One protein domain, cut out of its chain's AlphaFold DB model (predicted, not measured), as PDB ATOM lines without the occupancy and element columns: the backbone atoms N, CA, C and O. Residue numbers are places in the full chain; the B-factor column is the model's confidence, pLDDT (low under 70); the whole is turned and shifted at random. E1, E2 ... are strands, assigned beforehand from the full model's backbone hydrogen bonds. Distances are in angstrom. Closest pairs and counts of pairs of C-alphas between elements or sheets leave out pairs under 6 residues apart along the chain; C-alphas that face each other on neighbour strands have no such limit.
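AT A GLANCE: This is residues 68 to 136 of the 144 residues of an uncharacterized protein of Alphaproteobacteria bacterium RIFOXYD12_FULL_60_8 (UniProt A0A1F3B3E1). A strongly twisted antiparallel sheet of four strands, E4 E3 E2 E5 in order across it, makes the body, and E5 runs on into E6, which pairs with E1 as a two-strand ribbon at one end. Two long links, residues 72 to 85 and 112 to 126, join the parts, and each holds a short pairing with a strand of the sheet. The 69 printed residues hold six named strands, E1 to E6 in order along the chain, and no named helix; the class is all strand, though only 28 of the 69 residues are in named elements. The whole is compact, with a radius of gyration of the C-alphas of 12.0 A and spans of 36 by 30 by 19 A.

HOW THE PARTS SIT: E1, residues 68 to 71, and E6, residues 131 to 135, are antiparallel neighbours at 154 degrees, with N 68 and O 134 2.9 A apart, within hydrogen-bond range. E2, residues 86 to 89, and E3, residues 92 to 98, form a hairpin at 137 degrees, with N 94 and O 87 at 2.8 A. E3 and E4, residues 107 to 111, form the next hairpin at 147 degrees, with N 97 and O 108 at 2.9 A. E2, E3 and E4 are a meander, each strand the antiparallel neighbour of the one before. E5, residues 127 to 129, is the antiparallel neighbour of E2 at 148 degrees, with N 88 and O 127 at 2.8 A; E2 E3 E4 E5 are a Greek key, a meander of three strands whose first is also the neighbour of the fourth. E4 and E5 are the edge strands. The sheet is only just strongly twisted, its C-alphas up to 4.4 A off the best plane. Residues 75 to 76 pair with residues 127 to 128 of E5, and residues 117 to 118 with residues 109 to 110 of E4, both antiparallel. E5 runs on into E6 at 20 degrees across one residue. E1 is apart from E3 and E4.

IN THESE COORDINATES: E1 begins at C-alpha 68, (11.573, -44.797, -19.497). E3, the longest strand, measures 18.8 A from C-alpha 92 at (-0.069, -36.529, -31.705) to C-alpha 98. E4 measures 13.4 A, E6 13.1 A, E2 10.3 A, E1 9.8 A and E5 6.8 A. E6 ends at C-alpha 135, (17.681, -45.218, -16.969).

THE WHOLE: The two C-alphas farthest apart, those of Val 104 and Lys 136, are 39.2 A apart. The printed part has no cut. The links E1 to E2 and E4 to E5 are long. The mean pLDDT of the printed part is 91.7, and no printed residue is under 70.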
ATOM      1  N   LYS A  68      12.861 -45.461 -19.311       91.56
ATOM      2  CA  LYS A  68      11.573 -44.797 -19.497       91.56
ATOM      3  C   LYS A  68      11.779 -43.470 -20.216       91.56
ATOM      4  O   LYS A  68      12.675 -42.714 -19.857       91.56
ATOM      5  N   LEU A  69      10.931 -43.187 -21.202       93.38
ATOM      6  CA  LEU A  69      10.852 -41.872 -21.827       93.38
ATOM      7  C   LEU A  69       9.964 -40.986 -20.953       93.38
ATOM      8  O   LEU A  69       8.823 -41.347 -20.649       93.38
ATOM      9  N   ILE A  70      10.500 -39.854 -20.523       93.94
ATOM     10  CA  ILE A  70       9.794 -38.857 -19.726       93.94
ATOM     11  C   ILE A  70       9.607 -37.625 -20.601       93.94
ATOM     12  O   ILE A  70      10.542 -37.204 -21.278       93.94
ATOM     13  N   LEU A  71       8.397 -37.070 -20.590       94.69
ATOM     14  CA  LEU A  71       8.063 -35.823 -21.269       94.69
ATOM     15  C   LEU A  71       7.770 -34.748 -20.225       94.69
ATOM     16  O   LEU A  71       7.069 -35.010 -19.244       94.69
ATOM     17  N   SER A  72       8.291 -33.544 -20.437       94.88
ATOM     18  CA  SER A  72       7.945 -32.390 -19.613       94.88
ATOM     19  C   SER A  72       6.495 -31.961 -19.856       94.88
ATOM     20  O   SER A  72       5.908 -32.290 -20.892       94.88
ATOM     21  N   PRO A  73       5.923 -31.138 -18.961       95.81
ATOM     22  CA  PRO A  73       4.717 -30.393 -19.280       95.81
ATOM     23  C   PRO A  73       4.876 -29.595 -20.590       95.81
ATOM     24  O   PRO A  73       5.985 -29.121 -20.873       95.81
ATOM     25  N   PRO A  74       3.798 -29.433 -21.379       95.38
ATOM     26  CA  PRO A  74       3.844 -28.673 -22.623       95.38
ATOM     27  C   PRO A  74       4.149 -27.186 -22.392       95.38
ATOM     28  O   PRO A  74       3.610 -26.559 -21.479       95.38
ATOM     29  N   LEU A  75       4.992 -26.618 -23.252       93.12
ATOM     30  CA  LEU A  75       5.395 -25.213 -23.273       93.12
ATOM     31  C   LEU A  75       4.967 -24.557 -24.593       93.12
ATOM     32  O   LEU A  75       5.045 -25.208 -25.637       93.12
ATOM     33  N   PRO A  76       4.565 -23.274 -24.600       92.38
ATOM     34  CA  PRO A  76       4.243 -22.570 -25.839       92.38
ATOM     35  C   PRO A  76       5.362 -22.710 -26.878       92.38
ATOM     36  O   PRO A  76       6.535 -22.507 -26.559       92.38
ATOM     37  N   ALA A  77       5.008 -23.059 -28.116       88.94
ATOM     38  CA  ALA A  77       5.994 -23.131 -29.184       88.94
ATOM     39  C   ALA A  77       6.519 -21.732 -29.522       88.94
ATOM     40  O   ALA A  77       5.752 -20.783 -29.707       88.94
ATOM     41  N   VAL A  78       7.838 -21.620 -29.649       88.31
ATOM     42  CA  VAL A  78       8.512 -20.412 -30.131       88.31
ATOM     43  C   VAL A  78       9.138 -20.753 -31.480       88.31
ATOM     44  O   VAL A  78      10.317 -21.081 -31.572       88.31
ATOM     45  N   GLY A  79       8.312 -20.733 -32.528       91.12
ATOM     46  CA  GLY A  79       8.711 -21.093 -33.890       91.12
ATOM     47  C   GLY A  79       8.494 -22.569 -34.234       91.12
ATOM     48  O   GLY A  79       7.642 -23.242 -33.654       91.12
ATOM     49  N   LEU A  80       9.239 -23.050 -35.232       93.19
ATOM     50  CA  LEU A  80       9.181 -24.438 -35.696       93.19
ATOM     51  C   LEU A  80      10.155 -25.313 -34.892       93.19
ATOM     52  O   LEU A  80      11.222 -24.823 -34.520       93.19
ATOM     53  N   PRO A  81       9.823 -26.590 -34.641       92.75
ATOM     54  CA  PRO A  81      10.718 -27.502 -33.940       92.75
ATOM     55  C   PRO A  81      11.989 -27.757 -34.760       92.75
ATOM     56  O   PRO A  81      11.950 -27.868 -35.987       92.75
ATOM     57  N   ASP A  82      13.124 -27.898 -34.088       93.44
ATOM     58  CA  ASP A  82      14.394 -28.331 -34.676       93.44
ATOM     59  C   ASP A  82      14.639 -29.836 -34.442       93.44
ATOM     60  O   ASP A  82      13.899 -30.505 -33.717       93.44
ATOM     61  N   VAL A  83      15.658 -30.406 -35.085       93.56
ATOM     62  CA  VAL A  83      16.064 -31.805 -34.884       93.56
ATOM     63  C   VAL A  83      16.360 -32.068 -33.408       93.56
ATOM     64  O   VAL A  83      17.070 -31.308 -32.750       93.56
ATOM     65  N   GLY A  84      15.825 -33.176 -32.901       93.25
ATOM     66  CA  GLY A  84      15.931 -33.568 -31.502       93.25
ATOM     67  C   GLY A  84      14.886 -32.910 -30.603       93.25
ATOM     68  O   GLY A  84      14.782 -33.298 -29.443       93.25
ATOM     69  N   GLN A  85      14.079 -31.967 -31.097       94.50
ATOM     70  CA  GLN A  85      12.974 -31.399 -30.324       94.50
ATOM     71  C   GLN A  85      11.696 -32.217 -30.502       94.50
ATOM     72  O   GLN A  85      11.362 -32.660 -31.609       94.50
ATOM     73  N   ALA A  86      10.977 -32.390 -29.393       95.88
ATOM     74  CA  ALA A  86       9.653 -32.979 -29.389       95.88
ATOM     75  C   ALA A  86       8.578 -31.898 -29.246       95.88
ATOM     76  O   ALA A  86       8.769 -30.858 -28.610       95.88
ATOM     77  N   PHE A  87       7.434 -32.141 -29.865       97.00
ATOM     78  CA  PHE A  87       6.302 -31.232 -29.847       97.00
ATOM     79  C   PHE A  87       4.991 -32.002 -29.950       97.00
ATOM     80  O   PHE A  87       4.953 -33.155 -30.372       97.00
ATOM     81  N   ILE A  88       3.910 -31.343 -29.568       96.75
ATOM     82  CA  ILE A  88       2.540 -31.823 -29.655       96.75
ATOM     83  C   ILE A  88       1.818 -30.967 -30.692       96.75
ATOM     84  O   ILE A  88       1.981 -29.743 -30.709       96.75
ATOM     85  N   ASN A  89       1.026 -31.618 -31.538       95.62
ATOM     86  CA  ASN A  89       0.037 -30.982 -32.402       95.62
ATOM     87  C   ASN A  89      -1.305 -31.739 -32.299       95.62
ATOM     88  O   ASN A  89      -1.436 -32.682 -31.517       95.62
ATOM     89  N   ASP A  90      -2.285 -31.366 -33.123       93.69
ATOM     90  CA  ASP A  90      -3.626 -31.974 -33.122       93.69
ATOM     91  C   ASP A  90      -3.648 -33.477 -33.487       93.69
ATOM     92  O   ASP A  90      -4.653 -34.152 -33.272       93.69
ATOM     93  N   GLN A  91      -2.565 -34.008 -34.065       94.44
ATOM     94  CA  GLN A  91      -2.447 -35.400 -34.512       94.44
ATOM     95  C   GLN A  91      -1.679 -36.296 -33.535       94.44
ATOM     96  O   GLN A  91      -1.822 -37.515 -33.616       94.44
ATOM     97  N   GLY A  92      -0.875 -35.732 -32.627       95.31
ATOM     98  CA  GLY A  92      -0.069 -36.529 -31.705       95.31
ATOM     99  C   GLY A  92       1.141 -35.805 -31.122       95.31
ATOM    100  O   GLY A  92       1.266 -34.582 -31.190       95.31
ATOM    101  N   THR A  93       2.039 -36.595 -30.530       97.25
ATOM    102  CA  THR A  93       3.325 -36.123 -30.000       97.25
ATOM    103  C   THR A  93       4.441 -36.624 -30.898       97.25
ATOM    104  O   THR A  93       4.596 -37.828 -31.078       97.25
ATOM    105  N   TYR A  94       5.233 -35.711 -31.443       97.88
ATOM    106  CA  TYR A  94       6.221 -36.006 -32.467       97.88
ATOM    107  C   TYR A  94       7.616 -35.580 -32.042       97.88
ATOM    108  O   TYR A  94       7.799 -34.505 -31.478       97.88
ATOM    109  N   LEU A  95       8.606 -36.393 -32.392       97.00
ATOM    110  CA  LEU A  95      10.024 -36.058 -32.334       97.00
ATOM    111  C   LEU A  95      10.535 -35.786 -33.747       97.00
ATOM    112  O   LEU A  95      10.420 -36.643 -34.629       97.00
ATOM    113  N   LYS A  96      11.109 -34.604 -33.973       96.50
ATOM    114  CA  LYS A  96      11.734 -34.277 -35.257       96.50
ATOM    115  C   LYS A  96      13.132 -34.886 -35.324       96.50
ATOM    116  O   LYS A  96      13.968 -34.639 -34.459       96.50
ATOM    117  N   VAL A  97      13.400 -35.655 -36.373       95.50
ATOM    118  CA  VAL A  97      14.685 -36.339 -36.587       95.50
ATOM    119  C   VAL A  97      15.153 -36.168 -38.025       95.50
ATOM    120  O   VAL A  97      14.363 -35.851 -38.917       95.50
ATOM    121  N   ARG A  98      16.444 -36.392 -38.265       94.00
ATOM    122  CA  ARG A  98      17.002 -36.457 -39.615       94.00
ATOM    123  C   ARG A  98      16.602 -37.750 -40.314       94.00
ATOM    124  O   ARG A  98      16.585 -38.818 -39.704       94.00
ATOM    125  N   ASP A  99      16.321 -37.645 -41.603       91.81
ATOM    126  CA  ASP A  99      16.175 -38.792 -42.496       91.81
ATOM    127  C   ASP A  99      17.503 -38.989 -43.238       91.81
ATOM    128  O   ASP A  99      17.837 -38.202 -44.126       91.81
ATOM    129  N   SER A 100      18.289 -39.992 -42.833       76.88
ATOM    130  CA  SER A 100      19.609 -40.281 -43.415       76.88
ATOM    131  C   SER A 100      19.544 -40.621 -44.901       76.88
ATOM    132  O   SER A 100      20.510 -40.397 -45.631       76.88
ATOM    133  N   ASP A 101      18.397 -41.121 -45.357       77.50
ATOM    134  CA  ASP A 101      18.250 -41.710 -46.684       77.50
ATOM    135  C   ASP A 101      17.722 -40.686 -47.702       77.50
ATOM    136  O   ASP A 101      17.734 -40.916 -48.914       77.50
ATOM    137  N   SER A 102      17.269 -39.520 -47.232       77.31
ATOM    138  CA  SER A 102      16.567 -38.532 -48.047       77.31
ATOM    139  C   SER A 102      17.375 -37.250 -48.233       77.31
ATOM    140  O   SER A 102      17.460 -36.393 -47.357       77.31
ATOM    141  N   ARG A 103      17.889 -37.047 -49.453       70.69
ATOM    142  CA  ARG A 103      18.565 -35.792 -49.844       70.69
ATOM    143  C   ARG A 103      17.610 -34.614 -50.063       70.69
ATOM    144  O   ARG A 103      18.042 -33.468 -50.049       70.69
ATOM    145  N   VAL A 104      16.327 -34.889 -50.309       71.81
ATOM    146  CA  VAL A 104      15.314 -33.872 -50.670       71.81
ATOM    147  C   VAL A 104      14.486 -33.443 -49.460       71.81
ATOM    148  O   VAL A 104      14.025 -32.306 -49.383       71.81
ATOM    149  N   ARG A 105      14.276 -34.350 -48.503       78.62
ATOM    150  CA  ARG A 105      13.555 -34.090 -47.255       78.62
ATOM    151  C   ARG A 105      14.427 -34.567 -46.104       78.62
ATOM    152  O   ARG A 105      14.269 -35.713 -45.699       78.62
ATOM    153  N   PRO A 106      15.327 -33.713 -45.599       85.50
ATOM    154  CA  PRO A 106      16.321 -34.131 -44.618       85.50
ATOM    155  C   PRO A 106      15.722 -34.417 -43.238       85.50
ATOM    156  O   PRO A 106      16.455 -34.845 -42.353       85.50
ATOM    157  N   PHE A 107      14.418 -34.179 -43.033       93.12
ATOM    158  CA  PHE A 107      13.751 -34.333 -41.743       93.12
ATOM    159  C   PHE A 107      12.425 -35.075 -41.856       93.12
ATOM    160  O   PHE A 107      11.659 -34.889 -42.810       93.12
ATOM    161  N   VAL A 108      12.138 -35.844 -40.814       95.75
ATOM    162  CA  VAL A 108      10.890 -36.577 -40.602       95.75
ATOM    163  C   VAL A 108      10.479 -36.506 -39.139       95.75
ATOM    164  O   VAL A 108      11.227 -36.029 -38.285       95.75
ATOM    165  N   TYR A 109       9.257 -36.949 -38.865       97.06
ATOM    166  CA  TYR A 109       8.612 -36.812 -37.567       97.06
ATOM    167  C   TYR A 109       8.223 -38.195 -37.083       97.06
ATOM    168  O   TYR A 109       7.510 -38.905 -37.787       97.06
ATOM    169  N   VAL A 110       8.711 -38.587 -35.915       97.81
ATOM    170  CA  VAL A 110       8.395 -39.884 -35.318       97.81
ATOM    171  C   VAL A 110       7.339 -39.664 -34.257       97.81
ATOM    172  O   VAL A 110       7.572 -38.903 -33.321       97.81
ATOM    173  N   ASP A 111       6.186 -40.301 -34.415       97.81
ATOM    174  CA  ASP A 111       5.172 -40.345 -33.367       97.81
ATOM    175  C   ASP A 111       5.751 -41.069 -32.143       97.81
ATOM    176  O   ASP A 111       6.178 -42.219 -32.240       97.81
ATOM    177  N   LEU A 112       5.816 -40.399 -30.993       97.06
ATOM    178  CA  LEU A 112       6.421 -40.961 -29.784       97.06
ATOM    179  C   LEU A 112       5.570 -42.064 -29.142       97.06
ATOM    180  O   LEU A 112       6.113 -42.862 -28.381       97.06
ATOM    181  N   ALA A 113       4.269 -42.121 -29.433       95.62
ATOM    182  CA  ALA A 113       3.386 -43.156 -28.914       95.62
ATOM    183  C   ALA A 113       3.437 -44.418 -29.780       95.62
ATOM    184  O   ALA A 113       3.497 -45.520 -29.246       95.62
ATOM    185  N   THR A 114       3.428 -44.259 -31.105       96.88
ATOM    186  CA  THR A 114       3.319 -45.394 -32.041       96.88
ATOM    187  C   THR A 114       4.624 -45.746 -32.745       96.88
ATOM    188  O   THR A 114       4.728 -46.807 -33.348       96.88
ATOM    189  N   GLY A 115       5.629 -44.871 -32.734       97.12
ATOM    190  CA  GLY A 115       6.857 -45.018 -33.519       97.12
ATOM    191  C   GLY A 115       6.665 -44.861 -35.028       97.12
ATOM    192  O   GLY A 115       7.596 -45.137 -35.789       97.12
ATOM    193  N   GLU A 116       5.484 -44.451 -35.494       97.50
ATOM    194  CA  GLU A 116       5.249 -44.250 -36.918       97.50
ATOM    195  C   GLU A 116       6.035 -43.032 -37.427       97.50
ATOM    196  O   GLU A 116       5.960 -41.926 -36.888       97.50
ATOM    197  N   VAL A 117       6.786 -43.233 -38.509       96.50
ATOM    198  CA  VAL A 117       7.526 -42.177 -39.197       96.50
ATOM    199  C   VAL A 117       6.608 -41.478 -40.191       96.50
ATOM    200  O   VAL A 117       6.200 -42.055 -41.200       96.50
ATOM    201  N   ARG A 118       6.356 -40.193 -39.953       94.81
ATOM    202  CA  ARG A 118       5.505 -39.337 -40.776       94.81
ATOM    203  C   ARG A 118       6.284 -38.229 -41.465       94.81
ATOM    204  O   ARG A 118       7.352 -37.785 -41.035       94.81
ATOM    205  N   VAL A 119       5.695 -37.743 -42.550       90.81
ATOM    206  CA  VAL A 119       6.146 -36.545 -43.258       90.81
ATOM    207  C   VAL A 119       5.314 -35.347 -42.811       90.81
ATOM    208  O   VAL A 119       4.106 -35.474 -42.655       90.81
ATOM    209  N   ARG A 120       5.969 -34.187 -42.654       86.62
ATOM    210  CA  ARG A 120       5.366 -32.865 -42.370       86.62
ATOM    211  C   ARG A 120       4.354 -32.853 -41.214       86.62
ATOM    212  O   ARG A 120       3.167 -33.039 -41.437       86.62
ATOM    213  N   GLN A 121       4.821 -32.540 -40.008       93.88
ATOM    214  CA  GLN A 121       3.957 -32.409 -38.822       93.88
ATOM    215  C   GLN A 121       3.947 -30.991 -38.216       93.88
ATOM    216  O   GLN A 121       3.293 -30.739 -37.210       93.88
ATOM    217  N   GLU A 122       4.628 -30.038 -38.851       89.12
ATOM    218  CA  GLU A 122       4.776 -28.649 -38.390       89.12
ATOM    219  C   GLU A 122       3.618 -27.747 -38.850       89.12
ATOM    220  O   GLU A 122       3.819 -26.713 -39.486       89.12
ATOM    221  N   HIS A 123       2.384 -28.167 -38.592       86.06
ATOM    222  CA  HIS A 123       1.182 -27.407 -38.936       86.06
ATOM    223  C   HIS A 123       0.235 -27.302 -37.741       86.06
ATOM    224  O   HIS A 123       0.291 -28.127 -36.827       86.06
ATOM    225  N   GLY A 124      -0.679 -26.334 -37.794       86.44
ATOM    226  CA  GLY A 124      -1.672 -26.131 -36.743       86.44
ATOM    227  C   GLY A 124      -1.056 -25.592 -35.455       86.44
ATOM    228  O   GLY A 124      -0.046 -24.883 -35.480       86.44
ATOM    229  N   HIS A 125      -1.691 -25.910 -34.331       88.69
ATOM    230  CA  HIS A 125      -1.221 -25.494 -33.018       88.69
ATOM    231  C   HIS A 125      -0.064 -26.386 -32.574       88.69
ATOM    232  O   HIS A 125      -0.220 -27.595 -32.435       88.69
ATOM    233  N   LEU A 126       1.101 -25.778 -32.349       94.44
ATOM    234  CA  LEU A 126       2.290 -26.473 -31.874       94.44
ATOM    235  C   LEU A 126       2.554 -26.109 -30.417       94.44
ATOM    236  O   LEU A 126       2.509 -24.939 -30.037       94.44
ATOM    237  N   THR A 127       2.876 -27.117 -29.614       96.00
ATOM    238  CA  THR A 127       3.335 -26.939 -28.233       96.00
ATOM    239  C   THR A 127       4.586 -27.779 -28.030       96.00
ATOM    240  O   THR A 127       4.610 -28.941 -28.418       96.00
ATOM    241  N   PHE A 128       5.650 -27.216 -27.471       96.06
ATOM    242  CA  PHE A 128       6.906 -27.937 -27.278       96.06
ATOM    243  C   PHE A 128       6.880 -28.763 -25.999       96.06
ATOM    244  O   PHE A 128       6.310 -28.352 -24.992       96.06
ATOM    245  N   VAL A 129       7.529 -29.923 -26.035       95.88
ATOM    246  CA  VAL A 129       7.788 -30.750 -24.855       95.88
ATOM    247  C   VAL A 129       9.265 -31.109 -24.830       95.88
ATOM    248  O   VAL A 129       9.860 -31.464 -25.848       95.88
ATOM    249  N   GLN A 130       9.877 -31.001 -23.659       93.69
ATOM    250  CA  GLN A 130      11.196 -31.573 -23.440       93.69
ATOM    251  C   GLN A 130      11.034 -33.071 -23.213       93.69
ATOM    252  O   GLN A 130      10.008 -33.522 -22.701       93.69
ATOM    253  N   TRP A 131      12.042 -33.840 -23.598       93.81
ATOM    254  CA  TRP A 131      12.063 -35.271 -23.373       93.81
ATOM    255  C   TRP A 131      13.412 -35.695 -22.816       93.81
ATOM    256  O   TRP A 131      14.447 -35.111 -23.139       93.81
ATOM    257  N   GLU A 132      13.390 -36.730 -21.993       92.06
ATOM    258  CA  GLU A 132      14.586 -37.368 -21.464       92.06
ATOM    259  C   GLU A 132      14.363 -38.872 -21.321       92.06
ATOM    260  O   GLU A 132      13.236 -39.346 -21.157       92.06
ATOM    261  N   VAL A 133      15.450 -39.637 -21.382       90.81
ATOM    262  CA  VAL A 133      15.416 -41.070 -21.086       90.81
ATOM    263  C   VAL A 133      15.968 -41.291 -19.689       90.81
ATOM    264  O   VAL A 133      17.177 -41.230 -19.466       90.81
ATOM    265  N   GLU A 134      15.083 -41.619 -18.755       89.31
ATOM    266  CA  GLU A 134      15.476 -42.098 -17.437       89.31
ATOM    267  C   GLU A 134      15.942 -43.551 -17.553       89.31
ATOM    268  O   GLU A 134      15.244 -44.398 -18.113       89.31
ATOM    269  N   ARG A 135      17.121 -43.860 -17.003       84.69
ATOM    270  CA  ARG A 135      17.681 -45.218 -16.969       84.69
ATOM    271  C   ARG A 135      17.708 -45.738 -15.546       84.69
ATOM    272  O   ARG A 135      18.393 -45.189 -14.687       84.69
ATOM    273  N   LYS A 136      17.045 -46.865 -15.304       73.94
ATOM    274  CA  LYS A 136      17.184 -47.614 -14.057       73.94
ATOM    275  C   LYS A 136      18.391 -48.538 -14.171       73.94
ATOM    276  O   LYS A 136      18.313 -49.606 -14.769       73.94
TER     277      LYS A 136